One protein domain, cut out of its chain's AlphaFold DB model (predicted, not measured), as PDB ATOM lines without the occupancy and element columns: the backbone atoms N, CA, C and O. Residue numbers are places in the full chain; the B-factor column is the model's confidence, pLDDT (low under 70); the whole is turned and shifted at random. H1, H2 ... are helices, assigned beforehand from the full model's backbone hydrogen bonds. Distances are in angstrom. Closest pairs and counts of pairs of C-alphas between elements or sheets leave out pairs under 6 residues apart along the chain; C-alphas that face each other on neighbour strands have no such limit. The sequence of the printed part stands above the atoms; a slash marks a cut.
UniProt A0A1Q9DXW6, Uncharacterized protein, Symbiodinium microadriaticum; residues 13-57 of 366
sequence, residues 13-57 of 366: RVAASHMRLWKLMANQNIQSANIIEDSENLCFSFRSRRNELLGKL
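AT A GLANCE: This is residues 13 to 57 of the 366 residues of an uncharacterized protein of Symbiodinium microadriaticum (UniProt A0A1Q9DXW6). Two separate helices stand at opposite ends of a loose, open zigzag of chain, with H1 at one end, H2 at the other and a long link between them. From the end of H1 the link crosses to the space between the helices, runs back through residues 32 to 39, then turns over to the start of H2. The printed part has 45 residues with two named helices, H1 then H2, and no named strand; its class is all helix. It is loose, with a radius of gyration of the C-alphas of 12.9 A, and only just flat, spanning 29 by 25 by 14 A.

HOW THE PARTS SIT: Begin with H1, residues 13 to 27, and look next at H2, residues 46 to 56: the two are apart, with no C-alpha of the one within 8 A of the other. Between them you will find residues 28 to 45, a long link of 18 residues. Residues 38 to 49, of which 46 to 49 belong to H2, stand free, and so do residues 51 to 57, of which 51 to 56 belong to H2. In H1 and H2 every O i to N i+4 pair is within hydrogen-bond range.

IN THESE COORDINATES: Find C-alpha 13 at (225.590, 218.225, 198.073); from there H1 runs 21.2 A to C-alpha 27 at (217.416, 198.705, 198.815). In the link, look for C-alpha 39 at (215.950, 222.613, 187.521). H2 begins at C-alpha 46 and runs 15.1 A to C-alpha 56 at (215.457, 201.155, 171.414).

THE WHOLE: The two C-alphas farthest apart are those of Arg 13 and Lys 56, at 33.2 A. The printed part has no cut, and its one link between named elements is long. In the B-factor column the mean pLDDT of the printed part is 83.3, with 88 for H1 and 79 for H2, and no printed residue is under 70.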
ATOM      1  N   ARG A  13     226.984 218.476 197.668       80.38
ATOM      2  CA  ARG A  13     225.590 218.225 198.073       80.38
ATOM      3  C   ARG A  13     224.796 217.513 196.985       80.38
ATOM      4  O   ARG A  13     224.178 216.499 197.283       80.38
ATOM      5  N   VAL A  14     224.874 217.984 195.741       82.25
ATOM      6  CA  VAL A  14     224.148 217.382 194.605       82.25
ATOM      7  C   VAL A  14     224.580 215.932 194.390       82.25
ATOM      8  O   VAL A  14     223.744 215.037 194.285       82.25
ATOM      9  N   ALA A  15     225.889 215.668 194.413       82.00
ATOM     10  CA  ALA A  15     226.407 214.308 194.303       82.00
ATOM     11  C   ALA A  15     225.952 213.420 195.475       82.00
ATOM     12  O   ALA A  15     225.557 212.272 195.270       82.00
ATOM     13  N   ALA A  16     225.964 213.941 196.707       87.50
ATOM     14  CA  ALA A  16     225.506 213.194 197.874       87.50
ATOM     15  C   ALA A  16     224.011 212.839 197.796       87.50
ATOM     16  O   ALA A  16     223.641 211.728 198.178       87.50
ATOM     17  N   SER A  17     223.167 213.738 197.284       85.94
ATOM     18  CA  SER A  17     221.736 213.477 197.083       85.94
ATOM     19  C   SER A  17     221.500 212.354 196.071       85.94
ATOM     20  O   SER A  17     220.794 211.397 196.386       85.94
ATOM     21  N   HIS A  18     222.177 212.382 194.918       87.25
ATOM     22  CA  HIS A  18     222.093 211.304 193.925       87.25
ATOM     23  C   HIS A  18     222.552 209.950 194.479       87.25
ATOM     24  O   HIS A  18     221.877 208.938 194.299       87.25
ATOM     25  N   MET A  19     223.656 209.923 195.234       89.81
ATOM     26  CA  MET A  19     224.146 208.689 195.862       89.81
ATOM     27  C   MET A  19     223.159 208.119 196.890       89.81
ATOM     28  O   MET A  19     223.026 206.899 197.012       89.81
ATOM     29  N   ARG A  20     222.454 208.981 197.640       91.50
ATOM     30  CA  ARG A  20     221.396 208.546 198.568       91.50
ATOM     31  C   ARG A  20     220.216 207.940 197.818       91.50
ATOM     32  O   ARG A  20     219.715 206.902 198.246       91.50
ATOM     33  N   LEU A  21     219.819 208.542 196.700       90.69
ATOM     34  CA  LEU A  21     218.738 208.034 195.862       90.69
ATOM     35  C   LEU A  21     219.079 206.658 195.276       90.69
ATOM     36  O   LEU A  21     218.278 205.735 195.378       90.69
ATOM     37  N   TRP A  22     220.299 206.471 194.771       89.12
ATOM     38  CA  TRP A  22     220.759 205.164 194.286       89.12
ATOM     39  C   TRP A  22     220.758 204.094 195.375       89.12
ATOM     40  O   TRP A  22     220.330 202.967 195.133       89.12
ATOM     41  N   LYS A  23     221.187 204.443 196.596       92.38
ATOM     42  CA  LYS A  23     221.117 203.523 197.739       92.38
ATOM     43  C   LYS A  23     219.673 203.103 198.030       92.38
ATOM     44  O   LYS A  23     219.425 201.935 198.312       92.38
ATOM     45  N   LEU A  24     218.729 204.040 197.955       92.75
ATOM     46  CA  LEU A  24     217.311 203.759 198.169       92.75
ATOM     47  C   LEU A  24     216.746 202.847 197.074       92.75
ATOM     48  O   LEU A  24     216.083 201.865 197.397       92.75
ATOM     49  N   MET A  25     217.069 203.111 195.807       91.88
ATOM     50  CA  MET A  25     216.656 202.266 194.682       91.88
ATOM     51  C   MET A  25     217.175 200.834 194.809       91.88
ATOM     52  O   MET A  25     216.411 199.890 194.622       91.88
ATOM     53  N   ALA A  26     218.449 200.677 195.176       88.88
ATOM     54  CA  ALA A  26     219.053 199.367 195.394       88.88
ATOM     55  C   ALA A  26     218.365 198.615 196.544       88.88
ATOM     56  O   ALA A  26     218.024 197.445 196.400       88.88
ATOM     57  N   ASN A  27     218.095 199.299 197.661       94.00
ATOM     58  CA  ASN A  27     217.416 198.705 198.815       94.00
ATOM     59  C   ASN A  27     215.969 198.287 198.508       94.00
ATOM     60  O   ASN A  27     215.483 197.314 199.074       94.00
ATOM     61  N   GLN A  28     215.281 199.023 197.634       92.44
ATOM     62  CA  GLN A  28     213.901 198.739 197.224       92.44
ATOM     63  C   GLN A  28     213.811 197.825 195.994       92.44
ATOM     64  O   GLN A  28     212.713 197.553 195.518       92.44
ATOM     65  N   ASN A  29     214.949 197.344 195.481       89.38
ATOM     66  CA  ASN A  29     215.033 196.507 194.286       89.38
ATOM     67  C   ASN A  29     214.339 197.127 193.052       89.38
ATOM     68  O   ASN A  29     213.705 196.436 192.251       89.38
ATOM     69  N   ILE A  30     214.438 198.453 192.905       86.06
ATOM     70  CA  ILE A  30     213.900 199.174 191.748       86.06
ATOM     71  C   ILE A  30     214.814 198.906 190.549       86.06
ATOM     72  O   ILE A  30     215.952 199.367 190.522       86.06
ATOM     73  N   GLN A  31     214.302 198.192 189.544       80.25
ATOM     74  CA  GLN A  31     215.076 197.822 188.350       80.25
ATOM     75  C   GLN A  31     215.440 199.024 187.467       80.25
ATOM     76  O   GLN A  31     216.505 199.046 186.860       80.25
ATOM     77  N   SER A  32     214.565 200.029 187.386       81.62
ATOM     78  CA  SER A  32     214.789 201.232 186.581       81.62
ATOM     79  C   SER A  32     214.033 202.423 187.161       81.62
ATOM     80  O   SER A  32     212.848 202.296 187.474       81.62
ATOM     81  N   ALA A  33     214.678 203.585 187.234       84.75
ATOM     82  CA  ALA A  33     214.020 204.850 187.550       84.75
ATOM     83  C   ALA A  33     214.538 205.963 186.637       84.75
ATOM     84  O   ALA A  33     215.689 205.938 186.205       84.75
ATOM     85  N   ASN A  34     213.683 206.950 186.376       84.69
ATOM     86  CA  ASN A  34     214.103 208.198 185.749       84.69
ATOM     87  C   ASN A  34     214.372 209.201 186.865       84.69
ATOM     88  O   ASN A  34     213.481 209.460 187.671       84.69
ATOM     89  N   ILE A  35     215.585 209.736 186.905       86.44
ATOM     90  CA  ILE A  35     215.985 210.766 187.859       86.44
ATOM     91  C   ILE A  35     216.094 212.061 187.062       86.44
ATOM     92  O   ILE A  35     216.818 212.100 186.068       86.44
ATOM     93  N   ILE A  36     215.326 213.069 187.459       84.81
ATOM     94  CA  ILE A  36     215.239 214.371 186.799       84.81
ATOM     95  C   ILE A  36     215.413 215.407 187.902       84.81
ATOM     96  O   ILE A  36     214.757 215.307 188.937       84.81
ATOM     97  N   GLU A  37     216.330 216.351 187.716       83.38
ATOM     98  CA  GLU A  37     216.492 217.449 188.667       83.38
ATOM     99  C   GLU A  37     215.379 218.480 188.455       83.38
ATOM    100  O   GLU A  37     215.037 218.792 187.317       83.38
ATOM    101  N   ASP A  38     214.868 219.081 189.532       79.50
ATOM    102  CA  ASP A  38     213.795 220.092 189.462       79.50
ATOM    103  C   ASP A  38     214.158 221.319 188.610       79.50
ATOM    104  O   ASP A  38     213.290 222.070 188.170       79.50
ATOM    105  N   SER A  39     215.456 221.539 188.382       78.94
ATOM    106  CA  SER A  39     215.950 222.613 187.521       78.94
ATOM    107  C   SER A  39     215.809 222.316 186.020       78.94
ATOM    108  O   SER A  39     215.981 223.223 185.200       78.94
ATOM    109  N   GLU A  40     215.496 221.075 185.638       77.38
ATOM    110  CA  GLU A  40     215.350 220.673 184.243       77.38
ATOM    111  C   GLU A  40     213.924 220.903 183.728       77.38
ATOM    112  O   GLU A  40     212.938 220.388 184.252       77.38
ATOM    113  N   ASN A  41     213.813 221.625 182.613       78.81
ATOM    114  CA  ASN A  41     212.547 221.776 181.906       78.81
ATOM    115  C   ASN A  41     212.291 220.560 181.012       78.81
ATOM    116  O   ASN A  41     212.952 220.365 179.987       78.81
ATOM    117  N   LEU A  42     211.284 219.764 181.362       77.69
ATOM    118  CA  LEU A  42     210.844 218.648 180.532       77.69
ATOM    119  C   LEU A  42     209.924 219.135 179.412       77.69
ATOM    120  O   LEU A  42     208.907 219.784 179.643       77.69
ATOM    121  N   CYS A  43     210.251 218.765 178.175       76.81
ATOM    122  CA  CYS A  43     209.353 218.987 177.045       76.81
ATOM    123  C   CYS A  43     208.061 218.173 177.221       76.81
ATOM    124  O   CYS A  43     208.101 217.030 177.676       76.81
ATOM    125  N   PHE A  44     206.926 218.700 176.755       75.88
ATOM    126  CA  PHE A  44     205.623 218.023 176.845       75.88
ATOM    127  C   PHE A  44     205.628 216.619 176.203       75.88
ATOM    128  O   PHE A  44     204.972 215.692 176.675       75.88
ATOM    129  N   SER A  45     206.447 216.419 175.167       80.31
ATOM    130  CA  SER A  45     206.624 215.138 174.475       80.31
ATOM    131  C   SER A  45     207.624 214.181 175.144       80.31
ATOM    132  O   SER A  45     207.903 213.113 174.591       80.31
ATOM    133  N   PHE A  46     208.207 214.537 176.295       80.44
ATOM    134  CA  PHE A  46     209.255 213.753 176.956       80.44
ATOM    135  C   PHE A  46     208.794 212.329 177.268       80.44
ATOM    136  O   PHE A  46     209.512 211.380 176.972       80.44
ATOM    137  N   ARG A  47     207.570 212.158 177.787       74.12
ATOM    138  CA  ARG A  47     207.022 210.830 178.120       74.12
ATOM    139  C   ARG A  47     206.955 209.909 176.897       74.12
ATOM    140  O   ARG A  47     207.389 208.761 176.979       74.12
ATOM    141  N   SER A  48     206.470 210.421 175.766       78.88
ATOM    142  CA  SER A  48     206.380 209.661 174.513       78.88
ATOM    143  C   SER A  48     207.768 209.296 173.987       78.88
ATOM    144  O   SER A  48     208.035 208.133 173.688       78.88
ATOM    145  N   ARG A  49     208.686 210.268 173.965       78.69
ATOM    146  CA  ARG A  49     210.054 210.078 173.465       78.69
ATOM    147  C   ARG A  49     210.895 209.171 174.367       78.69
ATOM    148  O   ARG A  49     211.732 208.425 173.876       78.69
ATOM    149  N   ARG A  50     210.642 209.183 175.676       80.38
ATOM    150  CA  ARG A  50     211.257 208.274 176.647       80.38
ATOM    151  C   ARG A  50     210.886 206.828 176.355       80.38
ATOM    152  O   ARG A  50     211.773 205.991 176.305       80.38
ATOM    153  N   ASN A  51     209.603 206.522 176.173       78.62
ATOM    154  CA  ASN A  51     209.180 205.146 175.899       78.62
ATOM    155  C   ASN A  51     209.771 204.639 174.575       78.62
ATOM    156  O   ASN A  51     210.194 203.489 174.491       78.62
ATOM    157  N   GLU A  52     209.861 205.517 173.573       82.62
ATOM    158  CA  GLU A  52     210.548 205.221 172.316       82.62
ATOM    159  C   GLU A  52     212.045 204.938 172.528       82.62
ATOM    160  O   GLU A  52     212.565 203.963 171.988       82.62
ATOM    161  N   LEU A  53     212.735 205.755 173.333       78.88
ATOM    162  CA  LEU A  53     214.146 205.558 173.673       78.88
ATOM    163  C   LEU A  53     214.357 204.255 174.439       78.88
ATOM    164  O   LEU A  53     215.176 203.448 174.017       78.88
ATOM    165  N   LEU A  54     213.589 204.009 175.503       75.12
ATOM    166  CA  LEU A  54     213.676 202.793 176.313       75.12
ATOM    167  C   LEU A  54     213.447 201.527 175.476       75.12
ATOM    168  O   LEU A  54     214.139 200.537 175.684       75.12
ATOM    169  N   GLY A  55     212.539 201.567 174.495       78.12
ATOM    170  CA  GLY A  55     212.313 200.451 173.570       78.12
ATOM    171  C   GLY A  55     213.444 200.218 172.560       78.12
ATOM    172  O   GLY A  55     213.533 199.136 171.988       78.12
ATOM    173  N   LYS A  56     214.307 201.217 172.334       83.06
ATOM    174  CA  LYS A  56     215.457 201.155 171.414       83.06
ATOM    175  C   LYS A  56     216.792 200.935 172.130       83.06
ATOM    176  O   LYS A  56     217.804 200.734 171.458       83.06
ATOM    177  N   LEU A  57     216.823 201.006 173.462       76.25
ATOM    178  CA  LEU A  57     218.051 200.793 174.215       76.25
ATOM    179  C   LEU A  57     218.496 199.329 174.115       76.25
ATOM    180  O   LEU A  57     217.668 198.419 174.199       76.25
TER     181      LEU A  57